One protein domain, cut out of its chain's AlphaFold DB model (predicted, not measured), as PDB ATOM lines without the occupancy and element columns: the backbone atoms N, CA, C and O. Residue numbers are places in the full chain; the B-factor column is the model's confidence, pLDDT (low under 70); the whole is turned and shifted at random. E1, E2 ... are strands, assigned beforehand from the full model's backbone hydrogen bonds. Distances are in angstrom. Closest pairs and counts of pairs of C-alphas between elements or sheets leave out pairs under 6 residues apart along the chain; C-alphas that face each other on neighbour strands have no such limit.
ATOM      1  N   PHE A1170      13.357 284.958  18.069       70.19
ATOM      2  CA  PHE A1170      14.325 284.757  16.994       70.19
ATOM      3  C   PHE A1170      15.232 285.985  16.917       70.19
ATOM      4  O   PHE A1170      14.756 287.116  16.922       70.19
ATOM      5  N   TYR A1171      16.544 285.756  16.875       65.56
ATOM      6  CA  TYR A1171      17.547 286.829  16.917       65.56
ATOM      7  C   TYR A1171      18.226 287.079  15.562       65.56
ATOM      8  O   TYR A1171      19.040 287.993  15.446       65.56
ATOM      9  N   SER A1172      17.946 286.252  14.550       68.69
ATOM     10  CA  SER A1172      18.515 286.381  13.207       68.69
ATOM     11  C   SER A1172      17.611 285.725  12.165       68.69
ATOM     12  O   SER A1172      17.060 284.655  12.415       68.69
ATOM     13  N   VAL A1173      17.515 286.349  10.991       71.69
ATOM     14  CA  VAL A1173      16.858 285.796   9.794       71.69
ATOM     15  C   VAL A1173      17.826 285.015   8.894       71.69
ATOM     16  O   VAL A1173      17.390 284.203   8.083       71.69
ATOM     17  N   ASP A1174      19.139 285.207   9.076       71.00
ATOM     18  CA  ASP A1174      20.208 284.566   8.298       71.00
ATOM     19  C   ASP A1174      20.675 283.265   8.970       71.00
ATOM     20  O   ASP A1174      21.808 283.140   9.446       71.00
ATOM     21  N   THR A1175      19.782 282.280   9.053       69.19
ATOM     22  CA  THR A1175      20.094 280.950   9.590       69.19
ATOM     23  C   THR A1175      20.284 279.928   8.455       69.19
ATOM     24  O   THR A1175      19.613 280.007   7.427       69.19
ATOM     25  N   PRO A1176      21.173 278.918   8.599       67.62
ATOM     26  CA  PRO A1176      21.384 277.892   7.565       67.62
ATOM     27  C   PRO A1176      20.118 277.097   7.200       67.62
ATOM     28  O   PRO A1176      20.026 276.532   6.111       67.62
ATOM     29  N   ALA A1177      19.159 277.037   8.125       70.06
ATOM     30  CA  ALA A1177      17.796 276.577   7.908       70.06
ATOM     31  C   ALA A1177      16.845 277.586   8.571       70.06
ATOM     32  O   ALA A1177      17.125 277.973   9.709       70.06
ATOM     33  N   PRO A1178      15.756 278.012   7.906       72.62
ATOM     34  CA  PRO A1178      14.873 279.043   8.437       72.62
ATOM     35  C   PRO A1178      14.228 278.568   9.735       72.62
ATOM     36  O   PRO A1178      13.580 277.518   9.772       72.62
ATOM     37  N   ASP A1179      14.398 279.354  10.792       77.38
ATOM     38  CA  ASP A1179      13.676 279.135  12.035       77.38
ATOM     39  C   ASP A1179      12.185 279.429  11.813       77.38
ATOM     40  O   ASP A1179      11.813 280.449  11.226       77.38
ATOM     41  N   ILE A1180      11.325 278.502  12.248       81.38
ATOM     42  CA  ILE A1180       9.874 278.590  12.060       81.38
ATOM     43  C   ILE A1180       9.119 278.542  13.383       81.38
ATOM     44  O   ILE A1180       9.451 277.791  14.305       81.38
ATOM     45  N   GLN A1181       8.023 279.289  13.422       82.62
ATOM     46  CA  GLN A1181       7.007 279.236  14.450       82.62
ATOM     47  C   GLN A1181       5.703 278.699  13.863       82.62
ATOM     48  O   GLN A1181       5.150 279.230  12.901       82.62
ATOM     49  N   LEU A1182       5.189 277.642  14.487       81.88
ATOM     50  CA  LEU A1182       3.882 277.077  14.179       81.88
ATOM     51  C   LEU A1182       2.896 277.510  15.262       81.88
ATOM     52  O   LEU A1182       3.071 277.186  16.435       81.88
ATOM     53  N   LEU A1183       1.853 278.230  14.864       78.38
ATOM     54  CA  LEU A1183       0.739 278.615  15.721       78.38
ATOM     55  C   LEU A1183      -0.513 277.864  15.273       78.38
ATOM     56  O   LEU A1183      -0.787 277.722  14.084       78.38
ATOM     57  N   SER A1184      -1.280 277.350  16.228       75.62
ATOM     58  CA  SER A1184      -2.500 276.604  15.935       75.62
ATOM     59  C   SER A1184      -3.496 276.751  17.072       75.62
ATOM     60  O   SER A1184      -3.119 276.621  18.235       75.62
ATOM     61  N   ASN A1185      -4.769 276.965  16.745       64.50
ATOM     62  CA  ASN A1185      -5.878 276.854  17.696       64.50
ATOM     63  C   ASN A1185      -6.830 275.705  17.321       64.50
ATOM     64  O   ASN A1185      -8.031 275.795  17.551       64.50
ATOM     65  N   SER A1186      -6.285 274.631  16.733       57.00
ATOM     66  CA  SER A1186      -6.963 273.430  16.205       57.00
ATOM     67  C   SER A1186      -7.790 273.615  14.928       57.00
ATOM     68  O   SER A1186      -7.843 272.681  14.135       57.00
ATOM     69  N   HIS A1187      -8.339 274.807  14.676       68.12
ATOM     70  CA  HIS A1187      -9.044 275.121  13.427       68.12
ATOM     71  C   HIS A1187      -8.234 276.029  12.512       68.12
ATOM     72  O   HIS A1187      -8.178 275.813  11.310       68.12
ATOM     73  N   TYR A1188      -7.567 277.031  13.066       79.81
ATOM     74  CA  TYR A1188      -6.656 277.896  12.340       79.81
ATOM     75  C   TYR A1188      -5.226 277.433  12.582       79.81
ATOM     76  O   TYR A1188      -4.803 277.315  13.734       79.81
ATOM     77  N   HIS A1189      -4.479 277.191  11.511       84.06
ATOM     78  CA  HIS A1189      -3.062 276.865  11.572       84.06
ATOM     79  C   HIS A1189      -2.270 277.905  10.795       84.06
ATOM     80  O   HIS A1189      -2.608 278.228   9.658       84.06
ATOM     81  N   LEU A1190      -1.198 278.382  11.405       86.81
ATOM     82  CA  LEU A1190      -0.309 279.389  10.869       86.81
ATOM     83  C   LEU A1190       1.127 278.897  11.019       86.81
ATOM     84  O   LEU A1190       1.534 278.473  12.097       86.81
ATOM     85  N   MET A1191       1.893 278.975   9.943       87.50
ATOM     86  CA  MET A1191       3.344 278.878   9.997       87.50
ATOM     87  C   MET A1191       3.923 280.233   9.631       87.50
ATOM     88  O   MET A1191       3.528 280.791   8.607       87.50
ATOM     89  N   LEU A1192       4.849 280.723  10.446       84.25
ATOM     90  CA  LEU A1192       5.645 281.915  10.187       84.25
ATOM     91  C   LEU A1192       7.122 281.541  10.276       84.25
ATOM     92  O   LEU A1192       7.514 280.801  11.174       84.25
ATOM     93  N   THR A1193       7.929 282.027   9.354       84.06
ATOM     94  CA  THR A1193       9.391 281.993   9.426       84.06
ATOM     95  C   THR A1193       9.906 283.242  10.145       84.06
ATOM     96  O   THR A1193       9.185 284.235  10.264       84.06
ATOM     97  N   ALA A1194      11.171 283.230  10.569       78.12
ATOM     98  CA  ALA A1194      11.847 284.428  11.073       78.12
ATOM     99  C   ALA A1194      11.885 285.578  10.040       78.12
ATOM    100  O   ALA A1194      11.878 286.739  10.413       78.12
ATOM    101  N   GLY A1195      11.874 285.288   8.732       79.88
ATOM    102  CA  GLY A1195      11.802 286.317   7.686       79.88
ATOM    103  C   GLY A1195      10.403 286.915   7.475       79.88
ATOM    104  O   GLY A1195      10.266 287.880   6.724       79.88
ATOM    105  N   GLY A1196       9.363 286.367   8.116       80.12
ATOM    106  CA  GLY A1196       7.960 286.773   7.957       80.12
ATOM    107  C   GLY A1196       7.181 286.021   6.873       80.12
ATOM    108  O   GLY A1196       5.976 286.233   6.716       80.12
ATOM    109  N   GLY A1197       7.839 285.137   6.123       83.75
ATOM    110  CA  GLY A1197       7.195 284.228   5.183       83.75
ATOM    111  C   GLY A1197       6.281 283.238   5.904       83.75
ATOM    112  O   GLY A1197       6.534 282.813   7.031       83.75
ATOM    113  N   GLY A1198       5.169 282.848   5.281       87.12
ATOM    114  CA  GLY A1198       4.245 281.952   5.975       87.12
ATOM    115  C   GLY A1198       3.091 281.400   5.167       87.12
ATOM    116  O   GLY A1198       2.878 281.727   3.997       87.12
ATOM    117  N   TYR A1199       2.318 280.544   5.825       88.12
ATOM    118  CA  TYR A1199       1.014 280.121   5.335       88.12
ATOM    119  C   TYR A1199       0.005 280.065   6.464       88.12
ATOM    120  O   TYR A1199       0.351 279.811   7.615       88.12
ATOM    121  N   SER A1200      -1.254 280.237   6.090       89.44
ATOM    122  CA  SER A1200      -2.399 280.168   6.972       89.44
ATOM    123  C   SER A1200      -3.458 279.249   6.376       89.44
ATOM    124  O   SER A1200      -3.759 279.322   5.181       89.44
ATOM    125  N   ARG A1201      -4.039 278.379   7.199       87.19
ATOM    126  CA  ARG A1201      -5.164 277.520   6.820       87.19
ATOM    127  C   ARG A1201      -6.229 277.500   7.904       87.19
ATOM    128  O   ARG A1201      -5.909 277.507   9.090       87.19
ATOM    129  N   TRP A1202      -7.483 277.419   7.483       82.81
ATOM    130  CA  TRP A1202      -8.624 277.110   8.334       82.81
ATOM    131  C   TRP A1202      -9.120 275.699   8.001       82.81
ATOM    132  O   TRP A1202      -9.658 275.468   6.919       82.81
ATOM    133  N   ASN A1203      -8.906 274.746   8.907       80.88
ATOM    134  CA  ASN A1203      -9.069 273.308   8.699       80.88
ATOM    135  C   ASN A1203      -8.331 272.855   7.421       80.88
ATOM    136  O   ASN A1203      -7.099 272.946   7.342       80.88
ATOM    137  N   ASP A1204      -9.085 272.423   6.410       80.38
ATOM    138  CA  ASP A1204      -8.573 271.944   5.123       80.38
ATOM    139  C   ASP A1204      -8.530 273.042   4.042       80.38
ATOM    140  O   ASP A1204      -8.173 272.781   2.894       80.38
ATOM    141  N   ILE A1205      -8.878 274.287   4.390       82.62
ATOM    142  CA  ILE A1205      -8.922 275.426   3.469       82.62
ATOM    143  C   ILE A1205      -7.678 276.291   3.671       82.62
ATOM    144  O   ILE A1205      -7.503 276.911   4.719       82.62
ATOM    145  N   ALA A1206      -6.819 276.382   2.656       86.31
ATOM    146  CA  ALA A1206      -5.708 277.329   2.663       86.31
ATOM    147  C   ALA A1206      -6.237 278.766   2.509       86.31
ATOM    148  O   ALA A1206      -6.814 279.105   1.477       86.31
ATOM    149  N   LEU A1207      -6.022 279.603   3.523       85.38
ATOM    150  CA  LEU A1207      -6.345 281.033   3.501       85.38
ATOM    151  C   LEU A1207      -5.212 281.829   2.845       85.38
ATOM    152  O   LEU A1207      -5.458 282.708   2.024       85.38
ATOM    153  N   THR A1208      -3.963 281.462   3.140       85.06
ATOM    154  CA  THR A1208      -2.781 281.890   2.387       85.06
ATOM    155  C   THR A1208      -1.947 280.666   2.025       85.06
ATOM    156  O   THR A1208      -1.761 279.747   2.824       85.06
ATOM    157  N   ARG A1209      -1.478 280.601   0.777       80.88
ATOM    158  CA  ARG A1209      -0.757 279.434   0.258       80.88
ATOM    159  C   ARG A1209       0.723 279.517   0.616       80.88
ATOM    160  O   ARG A1209       1.364 280.507   0.281       80.88
ATOM    161  N   TRP A1210       1.275 278.436   1.167       81.12
ATOM    162  CA  TRP A1210       2.719 278.317   1.372       81.12
ATOM    163  C   TRP A1210       3.473 278.336   0.041       81.12
ATOM    164  O   TRP A1210       3.127 277.599  -0.891       81.12
ATOM    165  N   ARG A1211       4.523 279.152  -0.037       78.62
ATOM    166  CA  ARG A1211       5.478 279.172  -1.146       78.62
ATOM    167  C   ARG A1211       6.876 279.252  -0.552       78.62
ATOM    168  O   ARG A1211       7.308 280.315  -0.138       78.62
ATOM    169  N   SER A1212       7.558 278.115  -0.489       70.50
ATOM    170  CA  SER A1212       8.905 278.055   0.069       70.50
ATOM    171  C   SER A1212       9.916 278.717  -0.870       70.50
ATOM    172  O   SER A1212      10.134 278.218  -1.975       70.50
ATOM    173  N   ASP A1213      10.577 279.771  -0.401       75.44
ATOM    174  CA  ASP A1213      11.870 280.232  -0.915       75.44
ATOM    175  C   ASP A1213      12.817 280.337   0.280       75.44
ATOM    176  O   ASP A1213      12.803 281.319   1.009       75.44
ATOM    177  N   THR A1214      13.622 279.303   0.508       67.31
ATOM    178  CA  THR A1214      14.525 279.215   1.668       67.31
ATOM    179  C   THR A1214      15.689 280.206   1.618       67.31
ATOM    180  O   THR A1214      16.454 280.276   2.568       67.31
ATOM    181  N   THR A1215      15.859 280.926   0.506       70.81
ATOM    182  CA  THR A1215      16.961 281.873   0.278       70.81
ATOM    183  C   THR A1215      16.522 283.317   0.458       70.81
ATOM    184  O   THR A1215      17.300 284.139   0.923       70.81
ATOM    185  N   ARG A1216      15.302 283.649   0.019       73.88
ATOM    186  CA  ARG A1216      14.775 285.023   0.049       73.88
ATOM    187  C   ARG A1216      13.618 285.200   1.019       73.88
ATOM    188  O   ARG A1216      13.396 286.318   1.465       73.88
ATOM    189  N   ASP A1217      12.863 284.134   1.273       78.56
ATOM    190  CA  ASP A1217      11.702 284.089   2.165       78.56
ATOM    191  C   ASP A1217      10.678 285.221   1.953       78.56
ATOM    192  O   ASP A1217       9.982 285.681   2.851       78.56
ATOM    193  N   ASN A1218      10.573 285.698   0.714       76.75
ATOM    194  CA  ASN A1218       9.813 286.888   0.340       76.75
ATOM    195  C   ASN A1218       8.341 286.593   0.000       76.75
ATOM    196  O   ASN A1218       7.689 287.392  -0.675       76.75
ATOM    197  N   TRP A1219       7.820 285.441   0.424       78.12
ATOM    198  CA  TRP A1219       6.460 284.998   0.128       78.12
ATOM    199  C   TRP A1219       5.642 284.876   1.415       78.12
ATOM    200  O   TRP A1219       5.799 283.941   2.196       78.12
ATOM    201  N   GLY A1220       4.721 285.815   1.606       77.56
ATOM    202  CA  GLY A1220       3.877 285.895   2.792       77.56
ATOM    203  C   GLY A1220       2.831 286.997   2.656       77.56
ATOM    204  O   GLY A1220       2.690 287.612   1.597       77.56
ATOM    205  N   ALA A1221       2.076 287.221   3.728       78.19
ATOM    206  CA  ALA A1221       1.201 288.379   3.855       78.19
ATOM    207  C   ALA A1221       1.913 289.410   4.733       78.19
ATOM    208  O   ALA A1221       2.116 289.167   5.920       78.19
ATOM    209  N   PHE A1222       2.296 290.534   4.133       83.00
ATOM    210  CA  PHE A1222       3.098 291.557   4.791       83.00
ATOM    211  C   PHE A1222       2.333 292.872   4.928       83.00
ATOM    212  O   PHE A1222       1.588 293.252   4.020       83.00
ATOM    213  N   CYS A1223       2.562 293.593   6.023       80.50
ATOM    214  CA  CYS A1223       1.962 294.898   6.274       80.50
ATOM    215  C   CYS A1223       3.047 295.973   6.320       80.50
ATOM    216  O   CYS A1223       3.894 295.959   7.207       80.50
ATOM    217  N   TYR A1224       2.978 296.944   5.408       83.00
ATOM    218  CA  TYR A1224       3.770 298.167   5.514       83.00
ATOM    219  C   TYR A1224       3.090 299.143   6.469       83.00
ATOM    220  O   TYR A1224       1.895 299.418   6.347       83.00
ATOM    221  N   ILE A1225       3.868 299.710   7.376       82.44
ATOM    222  CA  ILE A1225       3.453 300.766   8.287       82.44
ATOM    223  C   ILE A1225       4.294 301.988   7.939       82.44
ATOM    224  O   ILE A1225       5.515 301.894   7.856       82.44
ATOM    225  N   ARG A1226       3.640 303.120   7.677       81.19
ATOM    226  CA  ARG A1226       4.306 304.366   7.293       81.19
ATOM    227  C   ARG A1226       3.995 305.465   8.294       81.19
ATOM    228  O   ARG A1226       2.821 305.748   8.533       81.19
ATOM    229  N   ASP A1227       5.027 306.130   8.792       81.06
ATOM    230  CA  ASP A1227       4.863 307.386   9.512       81.06
ATOM    231  C   ASP A1227       4.481 308.492   8.518       81.06
ATOM    232  O   ASP A1227       5.162 308.748   7.521       81.06
ATOM    233  N   THR A1228       3.353 309.147   8.773       82.62
ATOM    234  CA  THR A1228       2.827 310.203   7.897       82.62
ATOM    235  C   THR A1228       3.545 311.544   8.064       82.62
ATOM    236  O   THR A1228       3.417 312.395   7.186       82.62
ATOM    237  N   GLN A1229       4.311 311.731   9.144       74.38
ATOM    238  CA  GLN A1229       5.062 312.950   9.442       74.38
ATOM    239  C   GLN A1229       6.513 312.872   8.963       74.38
ATOM    240  O   GLN A1229       6.986 313.814   8.330       74.38
ATOM    241  N   THR A1230       7.216 311.765   9.225       79.88
ATOM    242  CA  THR A1230       8.623 311.592   8.800       79.88
ATOM    243  C   THR A1230       8.747 310.947   7.421       79.88
ATOM    244  O   THR A1230       9.735 311.153   6.721       79.88
ATOM    245  N   GLY A1231       7.716 310.216   6.988       78.81
ATOM    246  CA  GLY A1231       7.703 309.479   5.730       78.81
ATOM    247  C   GLY A1231       8.344 308.094   5.807       78.81
ATOM    248  O   GLY A1231       8.299 307.392   4.793       78.81
ATOM    249  N   ASP A1232       8.881 307.705   6.967       81.69
ATOM    250  CA  ASP A1232       9.543 306.418   7.191       81.69
ATOM    251  C   ASP A1232       8.565 305.252   7.047       81.69
ATOM    252  O   ASP A1232       7.393 305.360   7.408       81.69
ATOM    253  N   VAL A1233       9.044 304.126   6.512       78.19
ATOM    254  CA  VAL A1233       8.244 302.920   6.270       78.19
ATOM    255  C   VAL A1233       8.920 301.725   6.928       78.19
ATOM    256  O   VAL A1233      10.073 301.439   6.631       78.19
ATOM    257  N   TRP A1234       8.191 300.983   7.755       81.75
ATOM    258  CA  TRP A1234       8.616 299.707   8.331       81.75
ATOM    259  C   TRP A1234       7.588 298.608   8.044       81.75
ATOM    260  O   TRP A1234       6.520 298.861   7.487       81.75
ATOM    261  N   SER A1235       7.925 297.368   8.389       80.44
ATOM    262  CA  SER A1235       7.058 296.197   8.248       80.44
ATOM    263  C   SER A1235       6.818 295.538   9.604       80.44
ATOM    264  O   SER A1235       7.572 295.761  10.548       80.44
ATOM    265  N   ASN A1236       5.763 294.731   9.713       73.44
ATOM    266  CA  ASN A1236       5.476 293.921  10.902       73.44
ATOM    267  C   ASN A1236       6.358 292.660  11.024       73.44
ATOM    268  O   ASN A1236       6.227 291.928  12.001       73.44
ATOM    269  N   THR A1237       7.194 292.399  10.019       76.94
ATOM    270  CA  THR A1237       8.177 291.308   9.921       76.94
ATOM    271  C   THR A1237       9.390 291.788   9.119       76.94
ATOM    272  O   THR A1237       9.274 292.775   8.389       76.94
ATOM    273  N   TRP A1238      10.522 291.081   9.174       77.00
ATOM    274  CA  TRP A1238      11.729 291.442   8.418       77.00
ATOM    275  C   TRP A1238      11.483 291.665   6.911       77.00
ATOM    276  O   TRP A1238      11.846 292.717   6.368       77.00
ATOM    277  N   GLN A1239      10.801 290.739   6.225       82.00
ATOM    278  CA  GLN A1239      10.253 291.007   4.891       82.00
ATOM    279  C   GLN A1239       8.995 291.879   4.999       82.00
ATOM    280  O   GLN A1239       8.208 291.732   5.936       82.00
ATOM    281  N   PRO A1240       8.761 292.795   4.046       74.44
ATOM    282  CA  PRO A1240       9.436 292.949   2.764       74.44
ATOM    283  C   PRO A1240      10.465 294.095   2.765       74.44
ATOM    284  O   PRO A1240      10.984 294.449   1.709       74.44
ATOM    285  N   THR A1241      10.701 294.739   3.913       77.69
ATOM    286  CA  THR A1241      11.528 295.951   4.019       77.69
ATOM    287  C   THR A1241      13.019 295.665   4.213       77.69
ATOM    288  O   THR A1241      13.835 296.498   3.834       77.69
ATOM    289  N   GLY A1242      13.387 294.498   4.758       70.81
ATOM    290  CA  GLY A1242      14.768 294.004   4.821       70.81
ATOM    291  C   GLY A1242      15.739 294.852   5.653       70.81
ATOM    292  O   GLY A1242      16.930 294.877   5.349       70.81
ATOM    293  N   TYR A1243      15.257 295.586   6.661       64.19
ATOM    294  CA  TYR A1243      16.084 296.521   7.433       64.19
ATOM    295  C   TYR A1243      17.202 295.800   8.211       64.19
ATOM    296  O   TYR A1243      16.952 294.874   8.977       64.19
ATOM    297  N   THR A1244      18.445 296.263   8.043       54.69
ATOM    298  CA  THR A1244      19.640 295.806   8.775       54.69
ATOM    299  C   THR A1244      20.226 296.944   9.613       54.69
ATOM    300  O   THR A1244      21.344 297.400   9.366       54.69
ATOM    301  N   SER A1245      19.480 297.449  10.596       42.38
ATOM    302  CA  SER A1245      20.021 298.400  11.574       42.38
ATOM    303  C   SER A1245      19.582 298.051  12.997       42.38
ATOM    304  O   SER A1245      18.487 298.413  13.395       42.38
ATOM    305  N   GLY A1246      20.478 297.383  13.735       45.81
ATOM    306  CA  GLY A1246      20.614 297.421  15.202       45.81
ATOM    307  C   GLY A1246      19.512 296.797  16.069       45.81
ATOM    308  O   GLY A1246      18.543 297.468  16.362       45.81
ATOM    309  N   GLN A1247      19.760 295.572  16.566       45.34
ATOM    310  CA  GLN A1247      19.128 294.918  17.735       45.34
ATOM    311  C   GLN A1247      17.663 295.292  18.041       45.34
ATOM    312  O   GLN A1247      17.390 295.876  19.086       45.34
ATOM    313  N   ASP A1248      16.731 294.851  17.200       46.47
ATOM    314  CA  ASP A1248      15.324 294.734  17.588       46.47
ATOM    315  C   ASP A1248      14.955 293.247  17.685       46.47
ATOM    316  O   ASP A1248      15.212 292.458  16.773       46.47
ATOM    317  N   GLU A1249      14.412 292.845  18.835       44.09
ATOM    318  CA  GLU A1249      13.931 291.485  19.083       44.09
ATOM    319  C   GLU A1249      12.594 291.270  18.357       44.09
ATOM    320  O   GLU A1249      11.578 291.866  18.722       44.09
ATOM    321  N   GLU A1250      12.543 290.377  17.364       47.88
ATOM    322  CA  GLU A1250      11.260 289.945  16.802       47.88
ATOM    323  C   GLU A1250      10.591 288.937  17.748       47.88
ATOM    324  O   GLU A1250      10.890 287.739  17.780       47.88
ATOM    325  N   CYS A1251       9.656 289.438  18.558       40.56
ATOM    326  CA  CYS A1251       8.850 288.627  19.462       40.56
ATOM    327  C   CYS A1251       7.527 288.228  18.787       40.56
ATOM    328  O   CYS A1251       6.569 289.003  18.738       40.56
ATOM    329  N   CYS A1252       7.435 286.993  18.286       43.75
ATOM    330  CA  CYS A1252       6.178 286.428  17.781       43.75
ATOM    331  C   CYS A1252       5.250 286.023  18.945       43.75
ATOM    332  O   CYS A1252       5.167 284.852  19.323       43.75
TER     333      CYS A1252
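Overview. This is residues 1170 to 1252 of the 1263 residues of the protein "Cyclic beta 1-2 glucan synthase" of Klebsiella grimontii (UniProt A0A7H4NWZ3). The domain has little regular structure: a four-strand sheet, E1 to E4, at one end and a hairpin, E5 and E6, at the other, its tip, residues 1227 to 1232, sticking out. Of 83 printed residues, 26 lie in six strands, with no named helix: all strand. The sheet is a meander, each strand the antiparallel neighbour of the one before. The whole is only just compact, close to loose: radius of gyration of the C-alphas 13.9 A, spans 43 by 32 by 21 A.

Arrangement. E1, residues 1180 to 1184, and E2, 1188 to 1193, form a hairpin, N 1181 and O 1192 being 2.8 A apart. E5, 1224 to 1226, and E6, 1233 to 1235, form another, N 1225 and O 1234 being 2.8 A apart.

Along the chain. E1 begins at C-alpha 1180 (9.874, 278.590, 12.060). E3 is residues 1198 to 1202, E4 1205 to 1208. E6 ends at C-alpha 1235 (7.058, 296.197, 8.248).

Size, cuts and confidence. The printed part has no cut; link E4 to E5 is long. The model's confidence is low, with pLDDT under 70, at 18 printed residues, among them residues 1243 to 1252.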